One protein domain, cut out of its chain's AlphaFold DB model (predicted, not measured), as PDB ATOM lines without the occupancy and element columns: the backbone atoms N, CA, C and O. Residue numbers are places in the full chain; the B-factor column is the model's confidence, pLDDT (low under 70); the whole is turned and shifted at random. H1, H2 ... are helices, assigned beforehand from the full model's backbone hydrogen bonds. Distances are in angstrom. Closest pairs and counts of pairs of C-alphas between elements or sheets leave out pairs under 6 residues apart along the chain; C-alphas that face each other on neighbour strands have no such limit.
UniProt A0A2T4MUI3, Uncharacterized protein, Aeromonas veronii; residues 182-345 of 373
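Overview. This is residues 182 to 345 of the 373 residues of an uncharacterized protein of Aeromonas veronii (UniProt A0A2T4MUI3). Two long helices, H7 and H1, cross at a steep tilt, and H6 sits between the first part of H7 and the later part of H1, closing a narrow triangle; a head of four shorter helices continues from H6, with H5 packed on H6, H4 on H5, and H2 and H3 at the far end. At the other end, residues 337 to 345, the last turns of H7 and the residue after it, stick out free. The printed part has 164 residues with seven named helices, H1 to H7 in chain order, and no named strand; the class is all helix, and the helix packing is mostly crossed. It is only just compact, close to loose, with a radius of gyration of the C-alphas of 18.2 A and spans of 56 by 37 by 27 A.

Along the chain. The longest helix, H7, is residues 312 to 344, 47.3 A from first to last C-alpha, and ends with C-alpha 344 at (301.313, 320.698, 246.522). H1, residues 182 to 212, is 44.1 A long and begins with C-alpha 182 at (301.265, 328.590, 263.713). H6 is residues 296 to 307, 16.4 A, and H5 residues 279 to 289, 16.2 A. H4, residues 254 to 268, is 21.1 A long and begins with C-alpha 254 at (341.517, 291.664, 266.758). H2 is residues 218 to 227, 14.8 A, and H3 residues 236 to 245, 14.2 A.

Arrangement. H7 touches H1 with residues 326 to 336 alone, opposite ways at a steep tilt of 42 degrees; their closest C-alphas, Ile 329 and Ile 191, are 6.2 A apart. H6 and H7 form a helical hairpin at a shallow tilt of 34.7 degrees, only just short of steep, with C-alphas 298 and 319 closest at 4.8 A. H1 touches H6 with residues 198 to 208 alone, the same way at a steep tilt of 58 degrees, closest at Ala 205 and Cys 300, C-alphas 5.6 A apart. H5 touches H6, about perpendicular at 74 degrees, with the C-alphas of Phe 283 and Gly 299 closest at 4.0 A. H4 touches H5 with residues 260 to 264 alone, closest at C-alphas 264 and 281, 6.7 A. H3 touches H4, about perpendicular at 78 degrees, closest at C-alphas 239 and 258, 5.3 A. H2 and H4 touch only at their ends, closest at C-alphas 225 and 256, 5.3 A. H3 is apart from H1 and from H7. Every O i to N i+4 pair is within hydrogen-bond range in H1, H3, H4 and H7, against 5 of 6 in H2, 6 of 7 in H5 and 7 of 8 in H6.

Size, cuts and confidence. The two C-alphas farthest apart are those of Val 182 and Leu 232, 58.3 A. The printed part has no cut and no long link; the links H1 to H2 and H6 to H7 are tight. The mean pLDDT of the printed part is 87.2, and residues 232, 270 to 275 and 294 to 296 are under 70.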
ATOM      1  N   VAL A 182     300.627 328.498 262.390       94.75
ATOM      2  CA  VAL A 182     301.265 328.590 263.713       94.75
ATOM      3  C   VAL A 182     301.935 327.265 264.080       94.75
ATOM      4  O   VAL A 182     303.110 327.242 264.457       94.75
ATOM      5  N   LEU A 183     301.216 326.152 263.927       94.25
ATOM      6  CA  LEU A 183     301.727 324.812 264.196       94.25
ATOM      7  C   LEU A 183     302.849 324.438 263.220       94.25
ATOM      8  O   LEU A 183     303.876 323.899 263.638       94.25
ATOM      9  N   PHE A 184     302.691 324.780 261.938       95.31
ATOM     10  CA  PHE A 184     303.741 324.593 260.940       95.31
ATOM     11  C   PHE A 184     305.018 325.346 261.324       95.31
ATOM     12  O   PHE A 184     306.090 324.744 261.365       95.31
ATOM     13  N   ASN A 185     304.917 326.634 261.667       95.38
ATOM     14  CA  ASN A 185     306.069 327.451 262.047       95.38
ATOM     15  C   ASN A 185     306.728 326.960 263.345       95.38
ATOM     16  O   ASN A 185     307.956 326.939 263.432       95.38
ATOM     17  N   LYS A 186     305.946 326.481 264.324       94.88
ATOM     18  CA  LYS A 186     306.470 325.830 265.538       94.88
ATOM     19  C   LYS A 186     307.368 324.641 265.188       94.88
ATOM     20  O   LYS A 186     308.503 324.569 265.664       94.88
ATOM     21  N   PHE A 187     306.888 323.721 264.352       95.06
ATOM     22  CA  PHE A 187     307.662 322.539 263.971       95.06
ATOM     23  C   PHE A 187     308.821 322.862 263.033       95.06
ATOM     24  O   PHE A 187     309.915 322.345 263.242       95.06
ATOM     25  N   LYS A 188     308.626 323.761 262.064       95.31
ATOM     26  CA  LYS A 188     309.689 324.284 261.198       95.31
ATOM     27  C   LYS A 188     310.861 324.807 262.029       95.31
ATOM     28  O   LYS A 188     311.989 324.365 261.824       95.31
ATOM     29  N   ASN A 189     310.592 325.671 263.008       94.75
ATOM     30  CA  ASN A 189     311.631 326.227 263.874       94.75
ATOM     31  C   ASN A 189     312.322 325.132 264.701       94.75
ATOM     32  O   ASN A 189     313.545 325.128 264.818       94.75
ATOM     33  N   ALA A 190     311.566 324.169 265.243       94.81
ATOM     34  CA  ALA A 190     312.138 323.051 265.993       94.81
ATOM     35  C   ALA A 190     313.055 322.162 265.131       94.81
ATOM     36  O   ALA A 190     314.139 321.796 265.586       94.81
ATOM     37  N   ILE A 191     312.648 321.853 263.893       95.31
ATOM     38  CA  ILE A 191     313.430 321.063 262.931       95.31
ATOM     39  C   ILE A 191     314.702 321.817 262.537       95.31
ATOM     40  O   ILE A 191     315.794 321.264 262.640       95.31
ATOM     41  N   GLN A 192     314.583 323.085 262.129       95.06
ATOM     42  CA  GLN A 192     315.728 323.906 261.724       95.06
ATOM     43  C   GLN A 192     316.753 324.054 262.855       95.06
ATOM     44  O   GLN A 192     317.944 323.847 262.629       95.06
ATOM     45  N   ASN A 193     316.288 324.340 264.076       94.56
ATOM     46  CA  ASN A 193     317.156 324.424 265.249       94.56
ATOM     47  C   ASN A 193     317.850 323.087 265.525       94.56
ATOM     48  O   ASN A 193     319.051 323.073 265.757       94.56
ATOM     49  N   TRP A 194     317.130 321.962 265.449       94.62
ATOM     50  CA  TRP A 194     317.733 320.646 265.669       94.62
ATOM     51  C   TRP A 194     318.783 320.291 264.613       94.62
ATOM     52  O   TRP A 194     319.832 319.745 264.940       94.62
ATOM     53  N   VAL A 195     318.535 320.607 263.340       93.19
ATOM     54  CA  VAL A 195     319.511 320.390 262.260       93.19
ATOM     55  C   VAL A 195     320.776 321.217 262.495       93.19
ATOM     56  O   VAL A 195     321.878 320.676 262.385       93.19
ATOM     57  N   ALA A 196     320.627 322.491 262.866       94.00
ATOM     58  CA  ALA A 196     321.753 323.361 263.194       94.00
ATOM     59  C   ALA A 196     322.521 322.864 264.433       94.00
ATOM     60  O   ALA A 196     323.746 322.781 264.398       94.00
ATOM     61  N   GLU A 197     321.810 322.468 265.495       94.19
ATOM     62  CA  GLU A 197     322.390 321.913 266.726       94.19
ATOM     63  C   GLU A 197     323.176 320.632 266.439       94.19
ATOM     64  O   GLU A 197     324.338 320.540 266.821       94.19
ATOM     65  N   LYS A 198     322.613 319.676 265.688       93.12
ATOM     66  CA  LYS A 198     323.332 318.455 265.288       93.12
ATOM     67  C   LYS A 198     324.623 318.761 264.535       93.12
ATOM     68  O   LYS A 198     325.646 318.144 264.818       93.12
ATOM     69  N   LYS A 199     324.586 319.703 263.585       93.44
ATOM     70  CA  LYS A 199     325.772 320.117 262.820       93.44
ATOM     71  C   LYS A 199     326.827 320.736 263.742       93.44
ATOM     72  O   LYS A 199     328.003 320.401 263.627       93.44
ATOM     73  N   ALA A 200     326.412 321.601 264.667       94.25
ATOM     74  CA  ALA A 200     327.308 322.245 265.621       94.25
ATOM     75  C   ALA A 200     327.927 321.243 266.610       94.25
ATOM     76  O   ALA A 200     329.141 321.253 266.801       94.25
ATOM     77  N   VAL A 201     327.123 320.337 267.180       94.69
ATOM     78  CA  VAL A 201     327.606 319.276 268.081       94.69
ATOM     79  C   VAL A 201     328.545 318.331 267.352       94.69
ATOM     80  O   VAL A 201     329.609 318.034 267.880       94.69
ATOM     81  N   ARG A 202     328.214 317.909 266.125       93.12
ATOM     82  CA  ARG A 202     329.114 317.075 265.322       93.12
ATOM     83  C   ARG A 202     330.453 317.770 265.097       93.12
ATOM     84  O   ARG A 202     331.484 317.193 265.408       93.12
ATOM     85  N   LYS A 203     330.442 319.030 264.654       93.12
ATOM     86  CA  LYS A 203     331.672 319.809 264.453       93.12
ATOM     87  C   LYS A 203     332.491 319.932 265.743       93.12
ATOM     88  O   LYS A 203     333.712 319.821 265.697       93.12
ATOM     89  N   LYS A 204     331.837 320.163 266.887       92.31
ATOM     90  CA  LYS A 204     332.501 320.220 268.198       92.31
ATOM     91  C   LYS A 204     333.110 318.868 268.572       92.31
ATOM     92  O   LYS A 204     334.267 318.833 268.973       92.31
ATOM     93  N   ALA A 205     332.366 317.780 268.399       92.00
ATOM     94  CA  ALA A 205     332.813 316.425 268.694       92.00
ATOM     95  C   ALA A 205     334.004 316.016 267.811       92.00
ATOM     96  O   ALA A 205     335.018 315.567 268.330       92.00
ATOM     97  N   GLU A 206     333.929 316.251 266.499       91.56
ATOM     98  CA  GLU A 206     335.028 316.011 265.553       91.56
ATOM     99  C   GLU A 206     336.255 316.872 265.881       91.56
ATOM    100  O   GLU A 206     337.389 316.399 265.846       91.56
ATOM    101  N   SER A 207     336.042 318.141 266.237       89.69
ATOM    102  CA  SER A 207     337.129 319.021 266.653       89.69
ATOM    103  C   SER A 207     337.793 318.507 267.928       89.69
ATOM    104  O   SER A 207     339.014 318.403 267.947       89.69
ATOM    105  N   ALA A 208     337.025 318.136 268.953       87.31
ATOM    106  CA  ALA A 208     337.562 317.559 270.181       87.31
ATOM    107  C   ALA A 208     338.335 316.264 269.894       87.31
ATOM    108  O   ALA A 208     339.487 316.152 270.304       87.31
ATOM    109  N   LEU A 209     337.773 315.367 269.079       86.88
ATOM    110  CA  LEU A 209     338.410 314.112 268.681       86.88
ATOM    111  C   LEU A 209     339.788 314.348 268.051       86.88
ATOM    112  O   LEU A 209     340.754 313.679 268.407       86.88
ATOM    113  N   ASN A 210     339.902 315.353 267.180       83.94
ATOM    114  CA  ASN A 210     341.166 315.712 266.538       83.94
ATOM    115  C   ASN A 210     342.193 316.359 267.492       83.94
ATOM    116  O   ASN A 210     343.386 316.298 267.206       83.94
ATOM    117  N   HIS A 211     341.766 317.002 268.588       79.94
ATOM    118  CA  HIS A 211     342.667 317.710 269.513       79.94
ATOM    119  C   HIS A 211     343.086 316.867 270.723       79.94
ATOM    120  O   HIS A 211     344.242 316.944 271.137       79.94
ATOM    121  N   SER A 212     342.167 316.104 271.317       72.69
ATOM    122  CA  SER A 212     342.424 315.289 272.514       72.69
ATOM    123  C   SER A 212     342.639 313.807 272.214       72.69
ATOM    124  O   SER A 212     343.115 313.081 273.086       72.69
ATOM    125  N   GLY A 213     342.294 313.356 271.005       71.06
ATOM    126  CA  GLY A 213     342.197 311.936 270.683       71.06
ATOM    127  C   GLY A 213     340.997 311.271 271.363       71.06
ATOM    128  O   GLY A 213     340.375 311.816 272.281       71.06
ATOM    129  N   PHE A 214     340.660 310.074 270.893       79.88
ATOM    130  CA  PHE A 214     339.778 309.151 271.599       79.88
ATOM    131  C   PHE A 214     340.655 308.183 272.383       79.88
ATOM    132  O   PHE A 214     341.543 307.589 271.793       79.88
ATOM    133  N   ASN A 215     340.446 308.039 273.689       79.81
ATOM    134  CA  ASN A 215     341.198 307.090 274.509       79.81
ATOM    135  C   ASN A 215     340.222 306.323 275.392       79.81
ATOM    136  O   ASN A 215     339.431 306.935 276.108       79.81
ATOM    137  N   LEU A 216     340.306 304.999 275.335       81.88
ATOM    138  CA  LEU A 216     339.542 304.101 276.190       81.88
ATOM    139  C   LEU A 216     340.297 303.875 277.500       81.88
ATOM    140  O   LEU A 216     341.519 303.717 277.504       81.88
ATOM    141  N   THR A 217     339.574 303.831 278.612       85.31
ATOM    142  CA  THR A 217     340.102 303.320 279.882       85.31
ATOM    143  C   THR A 217     340.244 301.798 279.834       85.31
ATOM    144  O   THR A 217     339.544 301.136 279.068       85.31
ATOM    145  N   ASP A 218     341.095 301.219 280.689       85.56
ATOM    146  CA  ASP A 218     341.278 299.757 280.757       85.56
ATOM    147  C   ASP A 218     339.940 299.018 280.958       85.56
ATOM    148  O   ASP A 218     339.675 298.009 280.311       85.56
ATOM    149  N   GLY A 219     339.043 299.573 281.781       86.38
ATOM    150  CA  GLY A 219     337.711 299.002 281.999       86.38
ATOM    151  C   GLY A 219     336.795 299.065 280.769       86.38
ATOM    152  O   GLY A 219     336.008 298.147 280.549       86.38
ATOM    153  N   GLU A 220     336.896 300.115 279.951       87.81
ATOM    154  CA  GLU A 220     336.145 300.230 278.690       87.81
ATOM    155  C   GLU A 220     336.703 299.285 277.615       87.81
ATOM    156  O   GLU A 220     335.930 298.676 276.873       87.81
ATOM    157  N   VAL A 221     338.028 299.106 277.568       87.88
ATOM    158  CA  VAL A 221     338.689 298.107 276.712       87.88
ATOM    159  C   VAL A 221     338.212 296.699 277.069       87.88
ATOM    160  O   VAL A 221     337.795 295.951 276.183       87.88
ATOM    161  N   ASP A 222     338.214 296.349 278.356       89.62
ATOM    162  CA  ASP A 222     337.737 295.049 278.832       89.62
ATOM    163  C   ASP A 222     336.255 294.837 278.499       89.62
ATOM    164  O   ASP A 222     335.869 293.771 278.013       89.62
ATOM    165  N   ALA A 223     335.415 295.854 278.711       87.44
ATOM    166  CA  ALA A 223     333.992 295.788 278.392       87.44
ATOM    167  C   ALA A 223     333.748 295.501 276.902       87.44
ATOM    168  O   ALA A 223     332.965 294.608 276.580       87.44
ATOM    169  N   LEU A 224     334.446 296.202 276.001       87.94
ATOM    170  CA  LEU A 224     334.319 296.004 274.554       87.94
ATOM    171  C   LEU A 224     334.868 294.649 274.096       87.94
ATOM    172  O   LEU A 224     334.223 293.971 273.298       87.94
ATOM    173  N   ASN A 225     336.012 294.214 274.629       89.94
ATOM    174  CA  ASN A 225     336.581 292.901 274.316       89.94
ATOM    175  C   ASN A 225     335.657 291.750 274.733       89.94
ATOM    176  O   ASN A 225     335.556 290.743 274.032       89.94
ATOM    177  N   ASN A 226     334.951 291.901 275.854       88.56
ATOM    178  CA  ASN A 226     334.054 290.868 276.357       88.56
ATOM    179  C   ASN A 226     332.841 290.617 275.448       88.56
ATOM    180  O   ASN A 226     332.347 289.486 275.446       88.56
ATOM    181  N   ILE A 227     332.406 291.605 274.651       85.88
ATOM    182  CA  ILE A 227     331.269 291.471 273.717       85.88
ATOM    183  C   ILE A 227     331.495 290.301 272.749       85.88
ATOM    184  O   ILE A 227     330.591 289.497 272.541       85.88
ATOM    185  N   TYR A 228     332.720 290.162 272.238       85.12
ATOM    186  CA  TYR A 228     333.086 289.179 271.212       85.12
ATOM    187  C   TYR A 228     334.007 288.067 271.735       85.12
ATOM    188  O   TYR A 228     334.590 287.307 270.969       85.12
ATOM    189  N   SER A 229     334.124 287.926 273.058       81.06
ATOM    190  CA  SER A 229     335.043 286.977 273.712       81.06
ATOM    191  C   SER A 229     334.836 285.501 273.335       81.06
ATOM    192  O   SER A 229     335.750 284.694 273.503       81.06
ATOM    193  N   ASN A 230     333.654 285.141 272.824       79.88
ATOM    194  CA  ASN A 230     333.305 283.776 272.419       79.88
ATOM    195  C   ASN A 230     333.348 283.550 270.898       79.88
ATOM    196  O   ASN A 230     333.037 282.445 270.445       79.88
ATOM    197  N   GLU A 231     333.691 284.563 270.103       78.44
ATOM    198  CA  GLU A 231     333.776 284.409 268.654       78.44
ATOM    199  C   GLU A 231     335.069 283.712 268.231       78.44
ATOM    200  O   GLU A 231     336.159 283.983 268.733       78.44
ATOM    201  N   LEU A 232     334.927 282.774 267.295       69.69
ATOM    202  CA  LEU A 232     336.012 281.903 266.836       69.69
ATOM    203  C   LEU A 232     336.454 282.199 265.399       69.69
ATOM    204  O   LEU A 232     337.399 281.573 264.920       69.69
ATOM    205  N   TYR A 233     335.770 283.108 264.699       75.38
ATOM    206  CA  TYR A 233     336.037 283.415 263.298       75.38
ATOM    207  C   TYR A 233     335.915 284.915 263.041       75.38
ATOM    208  O   TYR A 233     334.873 285.497 263.312       75.38
ATOM    209  N   PHE A 234     336.978 285.506 262.504       80.38
ATOM    210  CA  PHE A 234     337.054 286.893 262.054       80.38
ATOM    211  C   PHE A 234     338.081 286.975 260.920       80.38
ATOM    212  O   PHE A 234     338.939 286.090 260.799       80.38
ATOM    213  N   ASP A 235     338.010 288.020 260.098       83.50
ATOM    214  CA  ASP A 235     339.037 288.270 259.090       83.50
ATOM    215  C   ASP A 235     340.213 289.029 259.719       83.50
ATOM    216  O   ASP A 235     340.082 290.159 260.198       83.50
ATOM    217  N   LYS A 236     341.376 288.376 259.751       84.50
ATOM    218  CA  LYS A 236     342.583 288.948 260.344       84.50
ATOM    219  C   LYS A 236     343.171 290.075 259.495       84.50
ATOM    220  O   LYS A 236     343.722 291.010 260.066       84.50
ATOM    221  N   GLU A 237     343.067 289.989 258.170       85.00
ATOM    222  CA  GLU A 237     343.592 291.029 257.278       85.00
ATOM    223  C   GLU A 237     342.802 292.330 257.474       85.00
ATOM    224  O   GLU A 237     343.405 293.390 257.665       85.00
ATOM    225  N   ASP A 238     341.474 292.227 257.569       85.50
ATOM    226  CA  ASP A 238     340.599 293.366 257.876       85.50
ATOM    227  C   ASP A 238     340.873 293.932 259.283       85.50
ATOM    228  O   ASP A 238     340.924 295.148 259.471       85.50
ATOM    229  N   ALA A 239     341.084 293.075 260.290       87.19
ATOM    230  CA  ALA A 239     341.388 293.524 261.652       87.19
ATOM    231  C   ALA A 239     342.725 294.289 261.739       87.19
ATOM    232  O   ALA A 239     342.808 295.316 262.421       87.19
ATOM    233  N   ASP A 240     343.757 293.818 261.032       88.38
ATOM    234  CA  ASP A 240     345.052 294.498 260.944       88.38
ATOM    235  C   ASP A 240     344.906 295.867 260.243       88.38
ATOM    236  O   ASP A 240     345.459 296.866 260.718       88.38
ATOM    237  N   GLU A 241     344.113 295.957 259.168       88.69
ATOM    238  CA  GLU A 241     343.810 297.228 258.493       88.69
ATOM    239  C   GLU A 241     343.061 298.202 259.417       88.69
ATOM    240  O   GLU A 241     343.437 299.375 259.530       88.69
ATOM    241  N   LEU A 242     342.057 297.723 260.156       88.94
ATOM    242  CA  LEU A 242     341.324 298.534 261.131       88.94
ATOM    243  C   LEU A 242     342.247 299.079 262.225       88.94
ATOM    244  O   LEU A 242     342.144 300.251 262.582       88.94
ATOM    245  N   LYS A 243     343.206 298.297 262.724       89.00
ATOM    246  CA  LYS A 243     344.177 298.787 263.721       89.00
ATOM    247  C   LYS A 243     345.117 299.859 263.176       89.00
ATOM    248  O   LYS A 243     345.562 300.717 263.939       89.00
ATOM    249  N   ILE A 244     345.396 299.849 261.872       89.19
ATOM    250  CA  ILE A 244     346.145 300.923 261.205       89.19
ATOM    251  C   ILE A 244     345.283 302.190 261.089       89.19
ATOM    252  O   ILE A 244     345.783 303.292 261.320       89.19
ATOM    253  N   LEU A 245     343.998 302.049 260.755       88.25
ATOM    254  CA  LEU A 245     343.058 303.171 260.613       88.25
ATOM    255  C   LEU A 245     342.653 303.796 261.963       88.25
ATOM    256  O   LEU A 245     342.412 305.006 262.037       88.25
ATOM    257  N   TYR A 246     342.611 302.986 263.021       87.94
ATOM    258  CA  TYR A 246     342.165 303.341 264.369       87.94
ATOM    259  C   TYR A 246     343.238 302.999 265.426       87.94
ATOM    260  O   TYR A 246     342.998 302.167 266.306       87.94
ATOM    261  N   PRO A 247     344.435 303.618 265.376       87.06
ATOM    262  CA  PRO A 247     345.548 303.285 266.272       87.06
ATOM    263  C   PRO A 247     345.226 303.483 267.760       87.06
ATOM    264  O   PRO A 247     345.768 302.784 268.616       87.06
ATOM    265  N   GLU A 248     344.316 304.398 268.088       85.06
ATOM    266  CA  GLU A 248     343.826 304.600 269.455       85.06
ATOM    267  C   GLU A 248     343.013 303.423 270.019       85.06
ATOM    268  O   GLU A 248     342.845 303.308 271.230       85.06
ATOM    269  N   LEU A 249     342.531 302.528 269.156       88.00
ATOM    270  CA  LEU A 249     341.812 301.313 269.535       88.00
ATOM    271  C   LEU A 249     342.732 300.086 269.563       88.00
ATOM    272  O   LEU A 249     342.252 298.963 269.688       88.00
ATOM    273  N   SER A 250     344.053 300.271 269.457       85.81
ATOM    274  CA  SER A 250     345.032 299.175 269.389       85.81
ATOM    275  C   SER A 250     345.019 298.227 270.597       85.81
ATOM    276  O   SER A 250     345.412 297.068 270.453       85.81
ATOM    277  N   SER A 251     344.523 298.683 271.752       88.81
ATOM    278  CA  SER A 251     344.309 297.855 272.948       88.81
ATOM    279  C   SER A 251     343.135 296.870 272.830       88.81
ATOM    280  O   SER A 251     343.022 295.956 273.647       88.81
ATOM    281  N   LEU A 252     342.257 297.024 271.833       90.50
ATOM    282  CA  LEU A 252     341.215 296.040 271.545       90.50
ATOM    283  C   LEU A 252     341.824 294.781 270.908       90.50
ATOM    284  O   LEU A 252     342.788 294.826 270.135       90.50
ATOM    285  N   SER A 253     341.231 293.633 271.222       91.19
ATOM    286  CA  SER A 253     341.529 292.374 270.541       91.19
ATOM    287  C   SER A 253     341.115 292.446 269.067       91.19
ATOM    288  O   SER A 253     340.189 293.177 268.714       91.19
ATOM    289  N   ASP A 254     341.798 291.686 268.204       91.19
ATOM    290  CA  ASP A 254     341.517 291.664 266.758       91.19
ATOM    291  C   ASP A 254     340.059 291.260 266.479       91.19
ATOM    292  O   ASP A 254     339.383 291.874 265.656       91.19
ATOM    293  N   VAL A 255     339.555 290.286 267.242       91.00
ATOM    294  CA  VAL A 255     338.162 289.824 267.184       91.00
ATOM    295  C   VAL A 255     337.199 290.964 267.526       91.00
ATOM    296  O   VAL A 255     336.234 291.196 266.805       91.00
ATOM    297  N   ALA A 256     337.471 291.714 268.600       90.88
ATOM    298  CA  ALA A 256     336.574 292.773 269.049       90.88
ATOM    299  C   ALA A 256     336.547 293.968 268.093       90.88
ATOM    300  O   ALA A 256     335.469 294.474 267.802       90.88
ATOM    301  N   ILE A 257     337.702 294.430 267.592       90.50
ATOM    302  CA  ILE A 257     337.721 295.567 266.656       90.50
ATOM    303  C   ILE A 257     337.038 295.210 265.330       90.50
ATOM    304  O   ILE A 257     336.300 296.041 264.801       90.50
ATOM    305  N   TYR A 258     337.223 293.978 264.842       89.69
ATOM    306  CA  TYR A 258     336.531 293.470 263.659       89.69
ATOM    307  C   TYR A 258     335.019 293.403 263.887       89.69
ATOM    308  O   TYR A 258     334.269 294.053 263.162       89.69
ATOM    309  N   GLY A 259     334.573 292.700 264.935       89.06
ATOM    310  CA  GLY A 259     333.148 292.521 265.230       89.06
ATOM    311  C   GLY A 259     332.418 293.844 265.467       89.06
ATOM    312  O   GLY A 259     331.348 294.070 264.913       89.06
ATOM    313  N   LEU A 260     333.026 294.779 266.211       89.44
ATOM    314  CA  LEU A 260     332.447 296.111 266.437       89.44
ATOM    315  C   LEU A 260     332.275 296.900 265.136       89.44
ATOM    316  O   LEU A 260     331.303 297.647 264.996       89.44
ATOM    317  N   PHE A 261     333.235 296.786 264.217       88.81
ATOM    318  CA  PHE A 261     333.174 297.483 262.938       88.81
ATOM    319  C   PHE A 261     332.176 296.829 261.977       88.81
ATOM    320  O   PHE A 261     331.493 297.541 261.241       88.81
ATOM    321  N   ASP A 262     332.049 295.502 262.010       87.38
ATOM    322  CA  ASP A 262     331.053 294.767 261.230       87.38
ATOM    323  C   ASP A 262     329.626 295.108 261.691       87.38
ATOM    324  O   ASP A 262     328.818 295.561 260.879       87.38
ATOM    325  N   ASP A 263     329.370 295.084 263.008       87.50
ATOM    326  CA  ASP A 263     328.123 295.575 263.617       87.50
ATOM    327  C   ASP A 263     327.806 297.012 263.159       87.50
ATOM    328  O   ASP A 263     326.682 297.328 262.767       87.50
ATOM    329  N   TYR A 264     328.802 297.908 263.194       87.50
ATOM    330  CA  TYR A 264     328.639 299.295 262.752       87.50
ATOM    331  C   TYR A 264     328.231 299.389 261.276       87.50
ATOM    332  O   TYR A 264     327.392 300.224 260.920       87.50
ATOM    333  N   LYS A 265     328.817 298.561 260.406       84.75
ATOM    334  CA  LYS A 265     328.506 298.549 258.973       84.75
ATOM    335  C   LYS A 265     327.106 298.028 258.702       84.75
ATOM    336  O   LYS A 265     326.401 298.653 257.903       84.75
ATOM    337  N   ASP A 266     326.710 296.956 259.375       83.31
ATOM    338  CA  ASP A 266     325.365 296.392 259.282       83.31
ATOM    339  C   ASP A 266     324.312 297.412 259.733       83.31
ATOM    340  O   ASP A 266     323.372 297.705 258.987       83.31
ATOM    341  N   ASP A 267     324.527 298.061 260.881       81.31
ATOM    342  CA  ASP A 267     323.624 299.089 261.411       81.31
ATOM    343  C   ASP A 267     323.580 300.358 260.540       81.31
ATOM    344  O   ASP A 267     322.552 301.043 260.463       81.31
ATOM    345  N   SER A 268     324.687 300.686 259.869       75.62
ATOM    346  CA  SER A 268     324.807 301.881 259.023       75.62
ATOM    347  C   SER A 268     324.440 301.635 257.555       75.62
ATOM    348  O   SER A 268     324.343 302.591 256.782       75.62
ATOM    349  N   GLY A 269     324.228 300.380 257.146       71.38
ATOM    350  CA  GLY A 269     323.977 299.994 255.754       71.38
ATOM    351  C   GLY A 269     325.186 300.176 254.824       71.38
ATOM    352  O   GLY A 269     325.017 300.332 253.610       71.38
ATOM    353  N   ILE A 270     326.406 300.185 255.370       69.44
ATOM    354  CA  ILE A 270     327.649 300.331 254.604       69.44
ATOM    355  C   ILE A 270     328.032 298.965 254.030       69.44
ATOM    356  O   ILE A 270     328.495 298.068 254.725       69.44
ATOM    357  N   THR A 271     327.870 298.810 252.718       60.50
ATOM    358  CA  THR A 271     328.010 297.507 252.042       60.50
ATOM    359  C   THR A 271     329.447 297.109 251.693       60.50
ATOM    360  O   THR A 271     329.670 295.988 251.239       60.50
ATOM    361  N   ARG A 272     330.440 297.995 251.864       58.44
ATOM    362  CA  ARG A 272     331.851 297.709 251.541       58.44
ATOM    363  C   ARG A 272     332.799 298.239 252.606       58.44
ATOM    364  O   ARG A 272     332.572 299.316 253.146       58.44
ATOM    365  N   TYR A 273     333.868 297.485 252.862       59.78
ATOM    366  CA  TYR A 273     335.037 298.011 253.560       59.78
ATOM    367  C   TYR A 273     335.608 299.171 252.752       59.78
ATOM    368  O   TYR A 273     335.794 299.070 251.536       59.78
ATOM    369  N   SER A 274     335.794 300.290 253.436       61.78
ATOM    370  CA  SER A 274     336.326 301.499 252.846       61.78
ATOM    371  C   SER A 274     337.726 301.741 253.398       61.78
ATOM    372  O   SER A 274     337.887 301.674 254.616       61.78
ATOM    373  N   PRO A 275     338.730 302.059 252.561       61.50
ATOM    374  CA  PRO A 275     340.120 302.216 252.998       61.50
ATOM    375  C   PRO A 275     340.359 303.563 253.707       61.50
ATOM    376  O   PRO A 275     341.444 304.138 253.636       61.50
ATOM    377  N   PHE A 276     339.325 304.140 254.322       75.25
ATOM    378  CA  PHE A 276     339.409 305.406 255.030       75.25
ATOM    379  C   PHE A 276     338.766 305.317 256.408       75.25
ATOM    380  O   PHE A 276     337.802 304.594 256.642       75.25
ATOM    381  N   ARG A 277     339.332 306.095 257.329       81.38
ATOM    382  CA  ARG A 277     338.881 306.208 258.712       81.38
ATOM    383  C   ARG A 277     337.504 306.875 258.767       81.38
ATOM    384  O   ARG A 277     337.360 308.032 258.374       81.38
ATOM    385  N   GLU A 278     336.528 306.166 259.317       85.62
ATOM    386  CA  GLU A 278     335.158 306.631 259.521       85.62
ATOM    387  C   GLU A 278     335.016 307.233 260.920       85.62
ATOM    388  O   GLU A 278     335.098 306.537 261.931       85.62
ATOM    389  N   VAL A 279     334.782 308.543 261.005       86.12
ATOM    390  CA  VAL A 279     334.629 309.210 262.310       86.12
ATOM    391  C   VAL A 279     333.370 308.731 263.046       86.12
ATOM    392  O   VAL A 279     333.355 308.647 264.274       86.12
ATOM    393  N   ASP A 280     332.332 308.357 262.298       87.50
ATOM    394  CA  ASP A 280     331.075 307.852 262.853       87.50
ATOM    395  C   ASP A 280     331.236 306.520 263.599       87.50
ATOM    396  O   ASP A 280     330.465 306.259 264.526       87.50
ATOM    397  N   PHE A 281     332.284 305.741 263.302       88.31
ATOM    398  CA  PHE A 281     332.607 304.536 264.063       88.31
ATOM    399  C   PHE A 281     332.954 304.857 265.525       88.31
ATOM    400  O   PHE A 281     332.486 304.176 266.431       88.31
ATOM    401  N   PHE A 282     333.671 305.951 265.807       88.56
ATOM    402  CA  PHE A 282     333.961 306.353 267.195       88.56
ATOM    403  C   PHE A 282     332.701 306.708 267.972       88.56
ATOM    404  O   PHE A 282     332.524 306.304 269.121       88.56
ATOM    405  N   PHE A 283     331.803 307.461 267.343       89.88
ATOM    406  CA  PHE A 283     330.538 307.831 267.964       89.88
ATOM    407  C   PHE A 283     329.648 306.605 268.185       89.88
ATOM    408  O   PHE A 283     328.972 306.524 269.209       89.88
ATOM    409  N   TYR A 284     329.706 305.628 267.282       89.06
ATOM    410  CA  TYR A 284     329.067 304.331 267.466       89.06
ATOM    411  C   TYR A 284     329.646 303.553 268.661       89.06
ATOM    412  O   TYR A 284     328.883 303.085 269.507       89.06
ATOM    413  N   LEU A 285     330.973 303.487 268.808       88.81
ATOM    414  CA  LEU A 285     331.618 302.830 269.955       88.81
ATOM    415  C   LEU A 285     331.202 303.452 271.290       88.81
ATOM    416  O   LEU A 285     330.923 302.734 272.248       88.81
ATOM    417  N   ILE A 286     331.087 304.781 271.345       89.56
ATOM    418  CA  ILE A 286     330.577 305.480 272.528       89.56
ATOM    419  C   ILE A 286     329.137 305.055 272.826       89.56
ATOM    420  O   ILE A 286     328.813 304.766 273.972       89.56
ATOM    421  N   CYS A 287     328.263 304.957 271.824       90.00
ATOM    422  CA  CYS A 287     326.911 304.439 272.041       90.00
ATOM    423  C   CYS A 287     326.925 303.023 272.648       90.00
ATOM    424  O   CYS A 287     326.163 302.760 273.580       90.00
ATOM    425  N   ARG A 288     327.815 302.138 272.176       87.81
ATOM    426  CA  ARG A 288     327.943 300.759 272.681       87.81
ATOM    427  C   ARG A 288     328.464 300.694 274.117       87.81
ATOM    428  O   ARG A 288     327.907 299.951 274.917       87.81
ATOM    429  N   LEU A 289     329.469 301.499 274.465       87.62
ATOM    430  CA  LEU A 289     330.046 301.540 275.817       87.62
ATOM    431  C   LEU A 289     329.026 301.892 276.905       87.62
ATOM    432  O   LEU A 289     329.105 301.382 278.019       87.62
ATOM    433  N   TYR A 290     328.065 302.755 276.579       87.25
ATOM    434  CA  TYR A 290     327.059 303.243 277.524       87.25
ATOM    435  C   TYR A 290     325.667 302.629 277.283       87.25
ATOM    436  O   TYR A 290     324.674 303.171 277.773       87.25
ATOM    437  N   ASP A 291     325.596 301.518 276.538       84.50
ATOM    438  CA  ASP A 291     324.374 300.748 276.253       84.50
ATOM    439  C   ASP A 291     323.214 301.615 275.716       84.50
ATOM    440  O   ASP A 291     322.070 301.589 276.184       84.50
ATOM    441  N   VAL A 292     323.525 302.466 274.736       83.31
ATOM    442  CA  VAL A 292     322.543 303.309 274.048       83.31
ATOM    443  C   VAL A 292     322.347 302.790 272.628       83.31
ATOM    444  O   VAL A 292     323.149 303.076 271.744       83.31
ATOM    445  N   ASN A 293     321.228 302.096 272.385       72.94
ATOM    446  CA  ASN A 293     320.808 301.615 271.058       72.94
ATOM    447  C   ASN A 293     320.509 302.776 270.090       72.94
ATOM    448  O   ASN A 293     319.350 303.151 269.884       72.94
ATOM    449  N   SER A 294     321.546 303.402 269.532       68.38
ATOM    450  CA  SER A 294     321.407 304.555 268.645       68.38
ATOM    451  C   SER A 294     322.619 304.787 267.742       68.38
ATOM    452  O   SER A 294     323.729 304.362 268.038       68.38
ATOM    453  N   SER A 295     322.388 305.514 266.646       66.44
ATOM    454  CA  SER A 295     323.392 305.846 265.632       66.44
ATOM    455  C   SER A 295     324.357 306.966 266.054       66.44
ATOM    456  O   SER A 295     324.204 307.589 267.110       66.44
ATOM    457  N   GLY A 296     325.312 307.291 265.169       67.88
ATOM    458  CA  GLY A 296     326.370 308.289 265.388       67.88
ATOM    459  C   GLY A 296     325.903 309.681 265.840       67.88
ATOM    460  O   GLY A 296     326.653 310.386 266.508       67.88
ATOM    461  N   CYS A 297     324.643 310.076 265.591       79.06
ATOM    462  CA  CYS A 297     324.120 311.344 266.111       79.06
ATOM    463  C   CYS A 297     324.155 311.398 267.644       79.06
ATOM    464  O   CYS A 297     324.564 312.421 268.183       79.06
ATOM    465  N   SER A 298     323.721 310.348 268.349       90.88
ATOM    466  CA  SER A 298     323.750 310.326 269.819       90.88
ATOM    467  C   SER A 298     325.181 310.289 270.336       90.88
ATOM    468  O   SER A 298     325.502 311.011 271.279       90.88
ATOM    469  N   GLY A 299     326.047 309.522 269.669       92.00
ATOM    470  CA  GLY A 299     327.455 309.405 270.025       92.00
ATOM    471  C   GLY A 299     328.191 310.746 269.997       92.00
ATOM    472  O   GLY A 299     328.973 311.014 270.903       92.00
ATOM    473  N   CYS A 300     327.870 311.655 269.065       93.31
ATOM    474  CA  CYS A 300     328.421 313.019 269.083       93.31
ATOM    475  C   CYS A 300     328.070 313.781 270.374       93.31
ATOM    476  O   CYS A 300     328.924 314.452 270.958       93.31
ATOM    477  N   TRP A 301     326.811 313.696 270.821       94.31
ATOM    478  CA  TRP A 301     326.352 314.357 272.050       94.31
ATOM    479  C   TRP A 301     326.993 313.734 273.288       94.31
ATOM    480  O   TRP A 301     327.446 314.459 274.171       94.31
ATOM    481  N   MET A 302     327.060 312.405 273.325       94.00
ATOM    482  CA  MET A 302     327.697 311.646 274.399       94.00
ATOM    483  C   MET A 302     329.184 311.986 274.506       94.00
ATOM    484  O   MET A 302     329.664 312.273 275.598       94.00
ATOM    485  N   TYR A 303     329.892 312.059 273.376       92.69
ATOM    486  CA  TYR A 303     331.298 312.445 273.351       92.69
ATOM    487  C   TYR A 303     331.512 313.870 273.858       92.69
ATOM    488  O   TYR A 303     332.364 314.110 274.706       92.69
ATOM    489  N   CYS A 304     330.701 314.826 273.400       93.12
ATOM    490  CA  CYS A 304     330.770 316.194 273.910       93.12
ATOM    491  C   CYS A 304     330.512 316.260 275.423       93.12
ATOM    492  O   CYS A 304     331.210 316.992 276.118       93.12
ATOM    493  N   ALA A 305     329.556 315.485 275.942       93.00
ATOM    494  CA  ALA A 305     329.289 315.413 277.376       93.00
ATOM    495  C   ALA A 305     330.474 314.825 278.161       93.00
ATOM    496  O   ALA A 305     330.849 315.379 279.196       93.00
ATOM    497  N   LEU A 306     331.102 313.761 277.647       91.44
ATOM    498  CA  LEU A 306     332.321 313.177 278.221       91.44
ATOM    499  C   LEU A 306     333.445 314.213 278.307       91.44
ATOM    500  O   LEU A 306     334.043 314.394 279.366       91.44
ATOM    501  N   MET A 307     333.676 314.959 277.225       90.19
ATOM    502  CA  MET A 307     334.694 316.014 277.183       90.19
ATOM    503  C   MET A 307     334.394 317.181 278.137       90.19
ATOM    504  O   MET A 307     335.308 317.859 278.598       90.19
ATOM    505  N   GLU A 308     333.126 317.395 278.481       90.69
ATOM    506  CA  GLU A 308     332.687 318.364 279.492       90.69
ATOM    507  C   GLU A 308     332.725 317.805 280.932       90.69
ATOM    508  O   GLU A 308     332.269 318.471 281.874       90.69
ATOM    509  N   GLY A 309     333.259 316.593 281.118       89.44
ATOM    510  CA  GLY A 309     333.420 315.926 282.409       89.44
ATOM    511  C   GLY A 309     332.118 315.374 282.988       89.44
ATOM    512  O   GLY A 309     331.951 315.384 284.208       89.44
ATOM    513  N   ALA A 310     331.162 314.984 282.140       91.38
ATOM    514  CA  ALA A 310     329.960 314.281 282.580       91.38
ATOM    515  C   ALA A 310     330.293 312.855 283.051       91.38
ATOM    516  O   ALA A 310     331.182 312.204 282.502       91.38
ATOM    517  N   ASP A 311     329.570 312.363 284.058       92.00
ATOM    518  CA  ASP A 311     329.690 310.968 284.495       92.00
ATOM    519  C   ASP A 311     328.967 309.997 283.542       92.00
ATOM    520  O   ASP A 311     328.179 310.398 282.682       92.00
ATOM    521  N   ALA A 312     329.209 308.695 283.713       88.88
ATOM    522  CA  ALA A 312     328.653 307.661 282.842       88.88
ATOM    523  C   ALA A 312     327.117 307.667 282.759       88.88
ATOM    524  O   ALA A 312     326.547 307.445 281.688       88.88
ATOM    525  N   GLY A 313     326.435 307.951 283.874       91.44
ATOM    526  CA  GLY A 313     324.977 308.030 283.905       91.44
ATOM    527  C   GLY A 313     324.467 309.237 283.122       91.44
ATOM    528  O   GLY A 313     323.542 309.115 282.320       91.44
ATOM    529  N   GLN A 314     325.107 310.393 283.297       93.62
ATOM    530  CA  GLN A 314     324.781 311.617 282.563       93.62
ATOM    531  C   GLN A 314     324.991 311.460 281.053       93.62
ATOM    532  O   GLN A 314     324.144 311.885 280.267       93.62
ATOM    533  N   VAL A 315     326.090 310.822 280.646       92.94
ATOM    534  CA  VAL A 315     326.413 310.555 279.236       92.94
ATOM    535  C   VAL A 315     325.346 309.669 278.597       92.94
ATOM    536  O   VAL A 315     324.801 310.028 277.550       92.94
ATOM    537  N   ALA A 316     324.979 308.566 279.255       92.38
ATOM    538  CA  ALA A 316     323.932 307.671 278.771       92.38
ATOM    539  C   ALA A 316     322.576 308.389 278.628       92.38
ATOM    540  O   ALA A 316     321.896 308.243 277.609       92.38
ATOM    541  N   GLU A 317     322.184 309.211 279.607       93.62
ATOM    542  CA  GLU A 317     320.921 309.961 279.552       93.62
ATOM    543  C   GLU A 317     320.910 311.024 278.443       93.62
ATOM    544  O   GLU A 317     319.900 311.180 277.751       93.62
ATOM    545  N   ILE A 318     322.037 311.701 278.196       94.94
ATOM    546  CA  ILE A 318     322.186 312.628 277.064       94.94
ATOM    547  C   ILE A 318     322.043 311.885 275.731       94.94
ATOM    548  O   ILE A 318     321.317 312.355 274.850       94.94
ATOM    549  N   GLY A 319     322.671 310.713 275.591       93.56
ATOM    550  CA  GLY A 319     322.549 309.870 274.400       93.56
ATOM    551  C   GLY A 319     321.103 309.451 274.127       93.56
ATOM    552  O   GLY A 319     320.574 309.677 273.035       93.56
ATOM    553  N   LYS A 320     320.409 308.931 275.147       92.69
ATOM    554  CA  LYS A 320     318.985 308.554 275.052       92.69
ATOM    555  C   LYS A 320     318.096 309.752 274.713       92.69
ATOM    556  O   LYS A 320     317.185 309.629 273.887       92.69
ATOM    557  N   ALA A 321     318.352 310.915 275.316       94.00
ATOM    558  CA  ALA A 321     317.621 312.145 275.022       94.00
ATOM    559  C   ALA A 321     317.832 312.594 273.567       94.00
ATOM    560  O   ALA A 321     316.854 312.884 272.873       94.00
ATOM    561  N   ALA A 322     319.074 312.584 273.074       94.06
ATOM    562  CA  ALA A 322     319.408 312.930 271.693       94.06
ATOM    563  C   ALA A 322     318.735 311.994 270.677       94.06
ATOM    564  O   ALA A 322     318.164 312.466 269.684       94.06
ATOM    565  N   PHE A 323     318.730 310.687 270.950       91.81
ATOM    566  CA  PHE A 323     318.044 309.695 270.123       91.81
ATOM    567  C   PHE A 323     316.530 309.929 270.088       91.81
ATOM    568  O   PHE A 323     315.930 310.066 269.017       91.81
ATOM    569  N   LYS A 324     315.897 310.046 271.263       92.31
ATOM    570  CA  LYS A 324     314.447 310.252 271.382       92.31
ATOM    571  C   LYS A 324     314.005 311.559 270.723       92.31
ATOM    572  O   LYS A 324     312.987 311.584 270.023       92.31
ATOM    573  N   TYR A 325     314.769 312.634 270.917       94.25
ATOM    574  CA  TYR A 325     314.502 313.930 270.299       94.25
ATOM    575  C   TYR A 325     314.644 313.861 268.775       94.25
ATOM    576  O   TYR A 325     313.722 314.267 268.064       94.25
ATOM    577  N   SER A 326     315.723 313.253 268.265       93.06
ATOM    578  CA  SER A 326     315.925 313.040 266.824       93.06
ATOM    579  C   SER A 326     314.782 312.269 266.183       93.06
ATOM    580  O   SER A 326     314.219 312.734 265.195       93.06
ATOM    581  N   ASN A 327     314.386 311.136 266.764       91.69
ATOM    582  CA  ASN A 327     313.298 310.321 266.228       91.69
ATOM    583  C   ASN A 327     311.972 311.082 266.210       91.69
ATOM    584  O   ASN A 327     311.220 311.003 265.238       91.69
ATOM    585  N   THR A 328     311.695 311.863 267.258       93.50
ATOM    586  CA  THR A 328     310.479 312.681 267.323       93.50
ATOM    587  C   THR A 328     310.487 313.759 266.235       93.50
ATOM    588  O   THR A 328     309.501 313.898 265.514       93.50
ATOM    589  N   ILE A 329     311.609 314.464 266.051       94.44
ATOM    590  CA  ILE A 329     311.777 315.476 264.997       94.44
ATOM    591  C   ILE A 329     311.647 314.860 263.598       94.44
ATOM    592  O   ILE A 329     310.884 315.379 262.786       94.44
ATOM    593  N   CYS A 330     312.311 313.733 263.324       92.06
ATOM    594  CA  CYS A 330     312.210 313.032 262.041       92.06
ATOM    595  C   CYS A 330     310.771 312.576 261.749       92.06
ATOM    596  O   CYS A 330     310.289 312.697 260.622       92.06
ATOM    597  N   ASN A 331     310.053 312.089 262.764       92.19
ATOM    598  CA  ASN A 331     308.651 311.698 262.628       92.19
ATOM    599  C   ASN A 331     307.743 312.894 262.315       92.19
ATOM    600  O   ASN A 331     306.886 312.787 261.435       92.19
ATOM    601  N   ILE A 332     307.938 314.026 262.997       93.88
ATOM    602  CA  ILE A 332     307.221 315.277 262.710       93.88
ATOM    603  C   ILE A 332     307.513 315.737 261.280       93.88
ATOM    604  O   ILE A 332     306.582 315.998 260.520       93.88
ATOM    605  N   GLU A 333     308.788 315.804 260.895       93.88
ATOM    606  CA  GLU A 333     309.194 316.260 259.566       93.88
ATOM    607  C   GLU A 333     308.604 315.375 258.465       93.88
ATOM    608  O   GLU A 333     308.076 315.896 257.483       93.88
ATOM    609  N   ARG A 334     308.630 314.048 258.637       91.62
ATOM    610  CA  ARG A 334     308.030 313.092 257.698       91.62
ATOM    611  C   ARG A 334     306.525 313.304 257.553       91.62
ATOM    612  O   ARG A 334     306.037 313.343 256.426       91.62
ATOM    613  N   LYS A 335     305.797 313.497 258.663       92.06
ATOM    614  CA  LYS A 335     304.354 313.797 258.634       92.06
ATOM    615  C   LYS A 335     304.068 315.111 257.899       92.06
ATOM    616  O   LYS A 335     303.258 315.124 256.979       92.06
ATOM    617  N   ILE A 336     304.762 316.196 258.249       92.94
ATOM    618  CA  ILE A 336     304.587 317.507 257.598       92.94
ATOM    619  C   ILE A 336     304.933 317.430 256.107       92.94
ATOM    620  O   ILE A 336     304.202 317.969 255.279       92.94
ATOM    621  N   SER A 337     306.016 316.735 255.755       91.25
ATOM    622  CA  SER A 337     306.439 316.547 254.365       91.25
ATOM    623  C   SER A 337     305.404 315.769 253.558       91.25
ATOM    624  O   SER A 337     305.117 316.157 252.430       91.25
ATOM    625  N   ALA A 338     304.807 314.717 254.131       89.44
ATOM    626  CA  ALA A 338     303.743 313.951 253.485       89.44
ATOM    627  C   ALA A 338     302.495 314.813 253.237       89.44
ATOM    628  O   ALA A 338     301.984 314.840 252.118       89.44
ATOM    629  N   ILE A 339     302.060 315.576 254.248       91.50
ATOM    630  CA  ILE A 339     300.906 316.481 254.162       91.50
ATOM    631  C   ILE A 339     301.155 317.567 253.104       91.50
ATOM    632  O   ILE A 339     300.367 317.723 252.174       91.50
ATOM    633  N   ILE A 340     302.272 318.297 253.190       90.62
ATOM    634  CA  ILE A 340     302.591 319.390 252.256       90.62
ATOM    635  C   ILE A 340     302.858 318.864 250.845       90.62
ATOM    636  O   ILE A 340     302.426 319.490 249.877       90.62
ATOM    637  N   GLY A 341     303.552 317.734 250.711       88.12
ATOM    638  CA  GLY A 341     303.809 317.088 249.425       88.12
ATOM    639  C   GLY A 341     302.507 316.741 248.709       88.12
ATOM    640  O   GLY A 341     302.320 317.129 247.555       88.12
ATOM    641  N   PHE A 342     301.571 316.124 249.432       86.50
ATOM    642  CA  PHE A 342     300.234 315.837 248.925       86.50
ATOM    643  C   PHE A 342     299.464 317.114 248.568       86.50
ATOM    644  O   PHE A 342     298.942 317.237 247.461       86.50
ATOM    645  N   MET A 343     299.465 318.119 249.451       85.62
ATOM    646  CA  MET A 343     298.780 319.384 249.181       85.62
ATOM    647  C   MET A 343     299.361 320.131 247.977       85.62
ATOM    648  O   MET A 343     298.622 320.852 247.314       85.62
ATOM    649  N   ARG A 344     300.666 320.029 247.674       82.44
ATOM    650  CA  ARG A 344     301.313 320.698 246.522       82.44
ATOM    651  C   ARG A 344     300.861 320.136 245.181       82.44
ATOM    652  O   ARG A 344     300.644 320.920 244.260       82.44
ATOM    653  N   HIS A 345     300.667 318.827 245.107       71.94
ATOM    654  CA  HIS A 345     300.185 318.137 243.916       71.94
ATOM    655  C   HIS A 345     298.920 317.353 244.256       71.94
ATOM    656  O   HIS A 345     298.952 316.123 244.225       71.94
TER     657      HIS A 345